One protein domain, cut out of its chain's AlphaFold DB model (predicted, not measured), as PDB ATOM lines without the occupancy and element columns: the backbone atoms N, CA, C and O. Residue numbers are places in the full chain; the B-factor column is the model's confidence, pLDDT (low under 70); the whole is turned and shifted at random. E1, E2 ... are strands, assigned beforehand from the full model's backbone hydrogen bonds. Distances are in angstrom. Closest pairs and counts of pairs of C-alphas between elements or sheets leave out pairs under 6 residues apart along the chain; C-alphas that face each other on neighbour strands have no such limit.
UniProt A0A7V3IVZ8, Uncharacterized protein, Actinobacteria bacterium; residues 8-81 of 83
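Overview. This is residues 8 to 81 of the 83 residues of an uncharacterized protein of Actinobacteria bacterium (UniProt A0A7V3IVZ8). A long, twisted two-stranded hairpin, E3 and E4, makes the longest axis; its tip, residues 45 to 50, sticks out, and the short strands E2, E5, E1 and E6 gather in a small head at its other end. E3 bends sharply within this head, pairing with E2 before the bend, while the small pair E1 and E6 packs by E6 on E2. The printed part has 74 residues, no named helix and six strands, E1 to E6 along the chain, class all strand; one antiparallel sheet has the order E2, E3, E4, E5, the other E1, E6. It is loose, with a radius of gyration of the C-alphas of 14.6 A and spans of 47 by 20 by 20 A.

Arrangement. In the twisted larger sheet, E3, residues 29 to 46, and E4, residues 49 to 62, form an antiparallel hairpin at 173 degrees; N 38 and O 57 are 2.8 A apart, within hydrogen-bond range. E3 bends by 99 degrees at residue 33, and its pairing is staggered: residues 29 to 31 pair with edge strand E2, residues 20 to 22, with N 30 and O 21 at 2.9 A. E5, residues 67 to 69, the other edge strand, forms a hairpin with E4; N 60 and O 68 are 2.9 A apart. These four strands form a meander, each the antiparallel neighbour of the one before. E6, residues 76 to 81, touches E2, the closest C-alphas being those of Leu 21 and Arg 79, 4.9 A apart. E1, residues 8 to 11, is antiparallel to E6, with N 8 and O 79 at 2.9 A, and apart from E3.

Along the chain. E1 begins at C-alpha 8 (-6.934, -24.227, 21.476). E3 measures 38.5 A, ending at C-alpha 46 (-3.412, -5.491, -11.184); E4 measures 39.8 A and E6 15.0 A, ending at C-alpha 81 (-12.578, -26.714, 24.798).

Size, cuts and confidence. The C-alphas farthest apart, of Asp 48 and Val 81, are 47.2 A apart. The printed part has no cut and no long link, and no printed residue is under 70 in pLDDT.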
ATOM      1  N   GLU A   8      -7.725 -23.772  22.615       95.00
ATOM      2  CA  GLU A   8      -6.934 -24.227  21.476       95.00
ATOM      3  C   GLU A   8      -6.973 -23.201  20.346       95.00
ATOM      4  O   GLU A   8      -7.922 -22.425  20.230       95.00
ATOM      5  N   GLN A   9      -5.938 -23.205  19.505       95.62
ATOM      6  CA  GLN A   9      -5.893 -22.391  18.296       95.62
ATOM      7  C   GLN A   9      -6.304 -23.224  17.091       95.62
ATOM      8  O   GLN A   9      -5.646 -24.212  16.768       95.62
ATOM      9  N   VAL A  10      -7.359 -22.790  16.406       95.06
ATOM     10  CA  VAL A  10      -7.891 -23.459  15.216       95.06
ATOM     11  C   VAL A  10      -8.093 -22.467  14.074       95.06
ATOM     12  O   VAL A  10      -8.279 -21.270  14.316       95.06
ATOM     13  N   PRO A  11      -8.059 -22.919  12.810       93.62
ATOM     14  CA  PRO A  11      -8.530 -22.116  11.695       93.62
ATOM     15  C   PRO A  11      -9.974 -21.684  11.934       93.62
ATOM     16  O   PRO A  11     -10.806 -22.486  12.355       93.62
ATOM     17  N   LEU A  12     -10.299 -20.434  11.599       91.69
ATOM     18  CA  LEU A  12     -11.650 -19.911  11.800       91.69
ATOM     19  C   LEU A  12     -12.719 -20.783  11.113       91.69
ATOM     20  O   LEU A  12     -13.787 -20.987  11.671       91.69
ATOM     21  N   ALA A  13     -12.403 -21.380   9.958       89.25
ATOM     22  CA  ALA A  13     -13.286 -22.297   9.231       89.25
ATOM     23  C   ALA A  13     -13.693 -23.567  10.012       89.25
ATOM     24  O   ALA A  13     -14.661 -24.226   9.629       89.25
ATOM     25  N   GLU A  14     -12.972 -23.924  11.079       94.38
ATOM     26  CA  GLU A  14     -13.298 -25.063  11.944       94.38
ATOM     27  C   GLU A  14     -14.292 -24.720  13.060       94.38
ATOM     28  O   GLU A  14     -14.800 -25.635  13.715       94.38
ATOM     29  N   ILE A  15     -14.587 -23.432  13.264       95.00
ATOM     30  CA  ILE A  15     -15.561 -22.973  14.252       95.00
ATOM     31  C   ILE A  15     -16.976 -23.330  13.808       95.00
ATOM     32  O   ILE A  15     -17.356 -23.157  12.644       95.00
ATOM     33  N   ARG A  16     -17.771 -23.819  14.761       95.25
ATOM     34  CA  ARG A  16     -19.160 -24.230  14.553       95.25
ATOM     35  C   ARG A  16     -20.100 -23.532  15.522       95.25
ATOM     36  O   ARG A  16     -19.696 -22.994  16.548       95.25
ATOM     37  N   GLU A  17     -21.384 -23.578  15.198       96.38
ATOM     38  CA  GLU A  17     -22.438 -23.166  16.121       96.38
ATOM     39  C   GLU A  17     -22.342 -23.962  17.431       96.38
ATOM     40  O   GLU A  17     -22.186 -25.183  17.437       96.38
ATOM     41  N   GLY A  18     -22.425 -23.248  18.549       95.75
ATOM     42  CA  GLY A  18     -22.231 -23.763  19.898       95.75
ATOM     43  C   GLY A  18     -20.815 -23.585  20.446       95.75
ATOM     44  O   GLY A  18     -20.670 -23.605  21.671       95.75
ATOM     45  N   ASP A  19     -19.810 -23.367  19.591       95.88
ATOM     46  CA  ASP A  19     -18.438 -23.120  20.035       95.88
ATOM     47  C   ASP A  19     -18.331 -21.769  20.749       95.88
ATOM     48  O   ASP A  19     -18.985 -20.785  20.393       95.88
ATOM     49  N   MET A  20     -17.456 -21.721  21.752       96.44
ATOM     50  CA  MET A  20     -16.998 -20.466  22.335       96.44
ATOM     51  C   MET A  20     -15.778 -19.996  21.549       96.44
ATOM     52  O   MET A  20     -14.730 -20.645  21.577       96.44
ATOM     53  N   LEU A  21     -15.931 -18.878  20.851       95.62
ATOM     54  CA  LEU A  21     -14.915 -18.259  20.009       95.62
ATOM     55  C   LEU A  21     -14.445 -16.964  20.668       95.62
ATOM     56  O   LEU A  21     -15.263 -16.128  21.049       95.62
ATOM     57  N   GLN A  22     -13.134 -16.779  20.788       95.00
ATOM     58  CA  GLN A  22     -12.588 -15.487  21.176       95.00
ATOM     59  C   GLN A  22     -12.504 -14.570  19.954       95.00
ATOM     60  O   GLN A  22     -11.801 -14.881  18.993       95.00
ATOM     61  N   ASP A  23     -13.183 -13.427  20.012       91.62
ATOM     62  CA  ASP A  23     -13.075 -12.361  19.025       91.62
ATOM     63  C   ASP A  23     -11.649 -11.785  19.035       91.62
ATOM     64  O   ASP A  23     -11.241 -11.185  20.037       91.62
ATOM     65  N   PRO A  24     -10.879 -11.919  17.939       88.75
ATOM     66  CA  PRO A  24      -9.516 -11.399  17.877       88.75
ATOM     67  C   PRO A  24      -9.435  -9.872  17.991       88.75
ATOM     68  O   PRO A  24      -8.387  -9.346  18.359       88.75
ATOM     69  N   SER A  25     -10.516  -9.154  17.665       87.75
ATOM     70  CA  SER A  25     -10.551  -7.691  17.670       87.75
ATOM     71  C   SER A  25     -10.839  -7.110  19.055       87.75
ATOM     72  O   SER A  25     -10.179  -6.162  19.479       87.75
ATOM     73  N   SER A  26     -11.797  -7.691  19.783       89.44
ATOM     74  CA  SER A  26     -12.212  -7.212  21.107       89.44
ATOM     75  C   SER A  26     -11.638  -8.020  22.273       89.44
ATOM     76  O   SER A  26     -11.711  -7.580  23.421       89.44
ATOM     77  N   GLY A  27     -11.089  -9.209  22.007       91.50
ATOM     78  CA  GLY A  27     -10.627 -10.166  23.012       91.50
ATOM     79  C   GLY A  27     -11.756 -10.850  23.792       91.50
ATOM     80  O   GLY A  27     -11.470 -11.667  24.675       91.50
ATOM     81  N   LYS A  28     -13.022 -10.526  23.499       92.88
ATOM     82  CA  LYS A  28     -14.192 -11.092  24.174       92.88
ATOM     83  C   LYS A  28     -14.478 -12.500  23.683       92.88
ATOM     84  O   LYS A  28     -14.240 -12.829  22.527       92.88
ATOM     85  N   TRP A  29     -15.038 -13.311  24.567       94.69
ATOM     86  CA  TRP A  29     -15.568 -14.617  24.210       94.69
ATOM     87  C   TRP A  29     -17.029 -14.484  23.813       94.69
ATOM     88  O   TRP A  29     -17.813 -13.915  24.571       94.69
ATOM     89  N   ILE A  30     -17.373 -15.031  22.653       95.00
ATOM     90  CA  ILE A  30     -18.745 -15.123  22.164       95.00
ATOM     91  C   ILE A  30     -19.130 -16.590  22.039       95.00
ATOM     92  O   ILE A  30     -18.298 -17.428  21.675       95.00
ATOM     93  N   LYS A  31     -20.397 -16.906  22.296       96.94
ATOM     94  CA  LYS A  31     -20.940 -18.195  21.883       96.94
ATOM     95  C   LYS A  31     -21.456 -18.055  20.462       96.94
ATOM     96  O   LYS A  31     -22.387 -17.292  20.220       96.94
ATOM     97  N   VAL A  32     -20.891 -18.807  19.527       96.88
ATOM     98  CA  VAL A  32     -21.372 -18.787  18.144       96.88
ATOM     99  C   VAL A  32     -22.773 -19.388  18.109       96.88
ATOM    100  O   VAL A  32     -22.973 -20.547  18.463       96.88
ATOM    101  N   THR A  33     -23.758 -18.597  17.707       97.69
ATOM    102  CA  THR A  33     -25.161 -19.021  17.600       97.69
ATOM    103  C   THR A  33     -25.567 -19.317  16.167       97.69
ATOM    104  O   THR A  33     -26.453 -20.139  15.955       97.69
ATOM    105  N   GLN A  34     -24.904 -18.682  15.203       97.00
ATOM    106  CA  GLN A  34     -25.170 -18.852  13.785       97.00
ATOM    107  C   GLN A  34     -23.895 -18.641  12.967       97.00
ATOM    108  O   GLN A  34     -23.046 -17.811  13.312       97.00
ATOM    109  N   THR A  35     -23.795 -19.354  11.847       96.19
ATOM    110  CA  THR A  35     -22.811 -19.071  10.796       96.19
ATOM    111  C   THR A  35     -23.491 -18.803   9.456       96.19
ATOM    112  O   THR A  35     -24.475 -19.459   9.117       96.19
ATOM    113  N   SER A  36     -22.965 -17.847   8.689       95.94
ATOM    114  CA  SER A  36     -23.479 -17.516   7.355       95.94
ATOM    115  C   SER A  36     -22.341 -17.395   6.349       95.94
ATOM    116  O   SER A  36     -21.387 -16.652   6.577       95.94
ATOM    117  N   ASP A  37     -22.465 -18.109   5.231       94.69
ATOM    118  CA  ASP A  37     -21.531 -18.060   4.108       94.69
ATOM    119  C   ASP A  37     -21.991 -17.036   3.064       94.69
ATOM    120  O   ASP A  37     -23.147 -17.020   2.639       94.69
ATOM    121  N   TYR A  38     -21.061 -16.192   2.629       94.06
ATOM    122  CA  TYR A  38     -21.275 -15.118   1.672       94.06
ATOM    123  C   TYR A  38     -20.254 -15.180   0.545       94.06
ATOM    124  O   TYR A  38     -19.149 -15.702   0.686       94.06
ATOM    125  N   THR A  39     -20.619 -14.575  -0.581       94.25
ATOM    126  CA  THR A  39     -19.712 -14.336  -1.702       94.25
ATOM    127  C   THR A  39     -19.806 -12.882  -2.129       94.25
ATOM    128  O   THR A  39     -20.912 -12.359  -2.272       94.25
ATOM    129  N   VAL A  40     -18.672 -12.245  -2.392       93.06
ATOM    130  CA  VAL A  40     -18.605 -10.889  -2.941       93.06
ATOM    131  C   VAL A  40     -17.770 -10.888  -4.216       93.06
ATOM    132  O   VAL A  40     -16.756 -11.571  -4.316       93.06
ATOM    133  N   SER A  41     -18.212 -10.129  -5.218       92.88
ATOM    134  CA  SER A  41     -17.394  -9.855  -6.401       92.88
ATOM    135  C   SER A  41     -16.465  -8.686  -6.097       92.88
ATOM    136  O   SER A  41     -16.934  -7.587  -5.806       92.88
ATOM    137  N   VAL A  42     -15.158  -8.924  -6.157       89.81
ATOM    138  CA  VAL A  42     -14.121  -7.926  -5.892       89.81
ATOM    139  C   VAL A  42     -13.337  -7.695  -7.172       89.81
ATOM    140  O   VAL A  42     -12.832  -8.636  -7.782       89.81
ATOM    141  N   THR A  43     -13.242  -6.439  -7.600       92.69
ATOM    142  CA  THR A  43     -12.391  -6.059  -8.730       92.69
ATOM    143  C   THR A  43     -11.046  -5.590  -8.205       92.69
ATOM    144  O   THR A  43     -10.941  -4.530  -7.590       92.69
ATOM    145  N   HIS A  44     -10.011  -6.380  -8.470       87.81
ATOM    146  CA  HIS A  44      -8.627  -6.046  -8.173       87.81
ATOM    147  C   HIS A  44      -8.003  -5.325  -9.358       87.81
ATOM    148  O   HIS A  44      -8.095  -5.778 -10.500       87.81
ATOM    149  N   ARG A  45      -7.324  -4.212  -9.086       91.06
ATOM    150  CA  ARG A  45      -6.506  -3.534 -10.089       91.06
ATOM    151  C   ARG A  45      -5.090  -4.097 -10.031       91.06
ATOM    152  O   ARG A  45      -4.341  -3.809  -9.100       91.06
ATOM    153  N   CYS A  46      -4.738  -4.911 -11.016       85.50
ATOM    154  CA  CYS A  46      -3.412  -5.491 -11.184       85.50
ATOM    155  C   CYS A  46      -2.587  -4.664 -12.185       85.50
ATOM    156  O   CYS A  46      -3.108  -3.801 -12.896       85.50
ATOM    157  N   SER A  47      -1.278  -4.914 -12.248       87.31
ATOM    158  CA  SER A  47      -0.377  -4.238 -13.194       87.31
ATOM    159  C   SER A  47      -0.701  -4.534 -14.664       87.31
ATOM    160  O   SER A  47      -0.339  -3.745 -15.533       87.31
ATOM    161  N   ASP A  48      -1.393  -5.641 -14.941       89.88
ATOM    162  CA  ASP A  48      -1.806  -6.095 -16.270       89.88
ATOM    163  C   ASP A  48      -3.284  -5.810 -16.597       89.88
ATOM    164  O   ASP A  48      -3.755  -6.182 -17.671       89.88
ATOM    165  N   GLY A  49      -4.011  -5.127 -15.707       90.62
ATOM    166  CA  GLY A  49      -5.407  -4.743 -15.914       90.62
ATOM    167  C   GLY A  49      -6.289  -4.965 -14.688       90.62
ATOM    168  O   GLY A  49      -5.818  -5.259 -13.591       90.62
ATOM    169  N   GLU A  50      -7.596  -4.802 -14.873       93.31
ATOM    170  CA  GLU A  50      -8.586  -5.103 -13.839       93.31
ATOM    171  C   GLU A  50      -9.001  -6.572 -13.912       93.31
ATOM    172  O   GLU A  50      -9.282  -7.106 -14.987       93.31
ATOM    173  N   ARG A  51      -9.038  -7.232 -12.755       91.69
ATOM    174  CA  ARG A  51      -9.481  -8.617 -12.608       91.69
ATOM    175  C   ARG A  51     -10.592  -8.677 -11.578       91.69
ATOM    176  O   ARG A  51     -10.371  -8.383 -10.407       91.69
ATOM    177  N   THR A  52     -11.779  -9.090 -12.003       92.25
ATOM    178  CA  THR A  52     -12.886  -9.381 -11.089       92.25
ATOM    179  C   THR A  52     -12.799 -10.831 -10.632       92.25
ATOM    180  O   THR A  52     -12.765 -11.745 -11.454       92.25
ATOM    181  N   VAL A  53     -12.763 -11.035  -9.319       90.31
ATOM    182  CA  VAL A  53     -12.763 -12.350  -8.670       90.31
ATOM    183  C   VAL A  53     -13.964 -12.463  -7.739       90.31
ATOM    184  O   VAL A  53     -14.455 -11.463  -7.217       90.31
ATOM    185  N   ILE A  54     -14.454 -13.685  -7.543       92.31
ATOM    186  CA  ILE A  54     -15.482 -13.979  -6.544       92.31
ATOM    187  C   ILE A  54     -14.761 -14.469  -5.292       92.31
ATOM    188  O   ILE A  54     -14.099 -15.505  -5.328       92.31
ATOM    189  N   GLU A  55     -14.890 -13.729  -4.198       92.12
ATOM    190  CA  GLU A  55     -14.313 -14.076  -2.900       92.12
ATOM    191  C   GLU A  55     -15.417 -14.585  -1.976       92.12
ATOM    192  O   GLU A  55     -16.454 -13.937  -1.820       92.12
ATOM    193  N   ALA A  56     -15.201 -15.754  -1.375       91.69
ATOM    194  CA  ALA A  56     -16.092 -16.310  -0.366       91.69
ATOM    195  C   ALA A  56     -15.610 -15.920   1.035       91.69
ATOM    196  O   ALA A  56     -14.409 -15.917   1.303       91.69
ATOM    197  N   TYR A  57     -16.545 -15.617   1.930       92.75
ATOM    198  CA  TYR A  57     -16.263 -15.335   3.332       92.75
ATOM    199  C   TYR A  57     -17.414 -15.811   4.215       92.75
ATOM    200  O   TYR A  57     -18.553 -15.906   3.768       92.75
ATOM    201  N   ARG A  58     -17.118 -16.103   5.480       94.50
ATOM    202  CA  ARG A  58     -18.102 -16.496   6.493       94.50
ATOM    203  C   ARG A  58     -18.211 -15.433   7.583       94.50
ATOM    204  O   ARG A  58     -17.201 -14.824   7.942       94.50
ATOM    205  N   VAL A  59     -19.413 -15.238   8.117       95.19
ATOM    206  CA  VAL A  59     -19.676 -14.428   9.317       95.19
ATOM    207  C   VAL A  59     -20.144 -15.339  10.449       95.19
ATOM    208  O   VAL A  59     -20.950 -16.246  10.222       95.19
ATOM    209  N   TYR A  60     -19.623 -15.103  11.652       95.81
ATOM    210  CA  TYR A  60     -19.974 -15.816  12.883       95.81
ATOM    211  C   TYR A  60     -20.730 -14.868  13.807       95.81
ATOM    212  O   TYR A  60     -20.199 -13.818  14.170       95.81
ATOM    213  N   TYR A  61     -21.950 -15.243  14.184       96.25
ATOM    214  CA  TYR A  61     -22.825 -14.423  15.020       96.25
ATOM    215  C   TYR A  61     -22.774 -14.892  16.473       96.25
ATOM    216  O   TYR A  61     -22.995 -16.072  16.760       96.25
ATOM    217  N   GLY A  62     -22.478 -13.969  17.381       96.31
ATOM    218  CA  GLY A  62     -22.431 -14.180  18.823       96.31
ATOM    219  C   GLY A  62     -23.809 -14.134  19.478       96.31
ATOM    220  O   GLY A  62     -24.769 -13.582  18.941       96.31
ATOM    221  N   ASP A  63     -23.910 -14.702  20.673       94.69
ATOM    222  CA  ASP A  63     -25.105 -14.668  21.516       94.69
ATOM    223  C   ASP A  63     -25.429 -13.277  22.086       94.69
ATOM    224  O   ASP A  63     -26.568 -13.035  22.488       94.69
ATOM    225  N   GLY A  64     -24.468 -12.349  22.079       91.88
ATOM    226  CA  GLY A  64     -24.651 -10.940  22.432       91.88
ATOM    227  C   GLY A  64     -24.955 -10.020  21.242       91.88
ATOM    228  O   GLY A  64     -25.055  -8.806  21.428       91.88
ATOM    229  N   GLY A  65     -25.126 -10.574  20.034       90.88
ATOM    230  CA  GLY A  65     -25.308  -9.810  18.794       90.88
ATOM    231  C   GLY A  65     -24.000  -9.353  18.142       90.88
ATOM    232  O   GLY A  65     -24.028  -8.509  17.250       90.88
ATOM    233  N   GLU A  66     -22.854  -9.874  18.589       94.06
ATOM    234  CA  GLU A  66     -21.563  -9.657  17.941       94.06
ATOM    235  C   GLU A  66     -21.489 -10.350  16.577       94.06
ATOM    236  O   GLU A  66     -22.096 -11.396  16.356       94.06
ATOM    237  N   GLU A  67     -20.677  -9.799  15.679       94.94
ATOM    238  CA  GLU A  67     -20.412 -10.378  14.366       94.94
ATOM    239  C   GLU A  67     -18.906 -10.425  14.126       94.94
ATOM    240  O   GLU A  67     -18.218  -9.408  14.232       94.94
ATOM    241  N   ILE A  68     -18.391 -11.602  13.774       93.81
ATOM    242  CA  ILE A  68     -16.999 -11.777  13.363       93.81
ATOM    243  C   ILE A  68     -16.984 -12.115  11.878       93.81
ATOM    244  O   ILE A  68     -17.377 -13.208  11.470       93.81
ATOM    245  N   ASP A  69     -16.518 -11.172  11.065       93.88
ATOM    246  CA  ASP A  69     -16.275 -11.384   9.640       93.88
ATOM    247  C   ASP A  69     -14.930 -12.093   9.450       93.88
ATOM    248  O   ASP A  69     -13.881 -11.591   9.846       93.88
ATOM    249  N   SER A  70     -14.937 -13.256   8.801       92.19
ATOM    250  CA  SER A  70     -13.707 -14.014   8.533       92.19
ATOM    251  C   SER A  70     -12.619 -13.239   7.789       92.19
ATOM    252  O   SER A  70     -11.446 -13.573   7.926       92.19
ATOM    253  N   ARG A  71     -12.969 -12.182   7.049       91.50
ATOM    254  CA  ARG A  71     -12.005 -11.329   6.341       91.50
ATOM    255  C   ARG A  71     -11.197 -10.430   7.275       91.50
ATOM    256  O   ARG A  71     -10.136  -9.957   6.877       91.50
ATOM    257  N   THR A  72     -11.685 -10.165   8.488       89.56
ATOM    258  CA  THR A  72     -10.984  -9.329   9.479       89.56
ATOM    259  C   THR A  72     -10.103 -10.146  10.421       89.56
ATOM    260  O   THR A  72      -9.342  -9.579  11.205       89.56
ATOM    261  N   VAL A  73     -10.165 -11.475  10.327       89.00
ATOM    262  CA  VAL A  73      -9.412 -12.398  11.172       89.00
ATOM    263  C   VAL A  73      -8.138 -12.850  10.466       89.00
ATOM    264  O   VAL A  73      -8.172 -13.434   9.385       89.00
ATOM    265  N   ALA A  74      -6.994 -12.620  11.108       84.81
ATOM    266  CA  ALA A  74      -5.704 -13.079  10.615       84.81
ATOM    267  C   ALA A  74      -5.314 -14.418  11.264       84.81
ATOM    268  O   ALA A  74      -4.957 -14.468  12.437       84.81
ATOM    269  N   GLY A  75      -5.317 -15.498  10.479       86.38
ATOM    270  CA  GLY A  75      -4.751 -16.785  10.890       86.38
ATOM    271  C   GLY A  75      -5.672 -17.629  11.773       86.38
ATOM    272  O   GLY A  75      -6.744 -18.045  11.333       86.38
ATOM    273  N   LEU A  76      -5.199 -17.961  12.977       93.00
ATOM    274  CA  LEU A  76      -5.879 -18.860  13.913       93.00
ATOM    275  C   LEU A  76      -6.678 -18.069  14.948       93.00
ATOM    276  O   LEU A  76      -6.302 -16.962  15.332       93.00
ATOM    277  N   VAL A  77      -7.754 -18.677  15.432       94.25
ATOM    278  CA  VAL A  77      -8.594 -18.138  16.501       94.25
ATOM    279  C   VAL A  77      -8.588 -19.054  17.709       94.25
ATOM    280  O   VAL A  77      -8.426 -20.267  17.575       94.25
ATOM    281  N   ASN A  78      -8.779 -18.470  18.893       95.69
ATOM    282  CA  ASN A  78      -8.897 -19.249  20.116       95.69
ATOM    283  C   ASN A  78     -10.326 -19.790  20.234       95.69
ATOM    284  O   ASN A  78     -11.290 -19.018  20.255       95.69
ATOM    285  N   ARG A  79     -10.450 -21.112  20.351       96.00
ATOM    286  CA  ARG A  79     -11.684 -21.813  20.716       96.00
ATOM    287  C   ARG A  79     -11.562 -22.360  22.133       96.00
ATOM    288  O   ARG A  79     -10.511 -22.874  22.511       96.00
ATOM    289  N   GLN A  80     -12.633 -22.271  22.913       95.06
ATOM    290  CA  GLN A  80     -12.700 -22.920  24.222       95.06
ATOM    291  C   GLN A  80     -13.041 -24.403  24.054       95.06
ATOM    292  O   GLN A  80     -14.015 -24.742  23.381       95.06
ATOM    293  N   VAL A  81     -12.296 -25.278  24.723       90.25
ATOM    294  CA  VAL A  81     -12.578 -26.714  24.798       90.25
ATOM    295  C   VAL A  81     -12.951 -27.104  26.226       90.25
ATOM    296  O   VAL A  81     -12.550 -26.467  27.202       90.25
TER     297      VAL A  81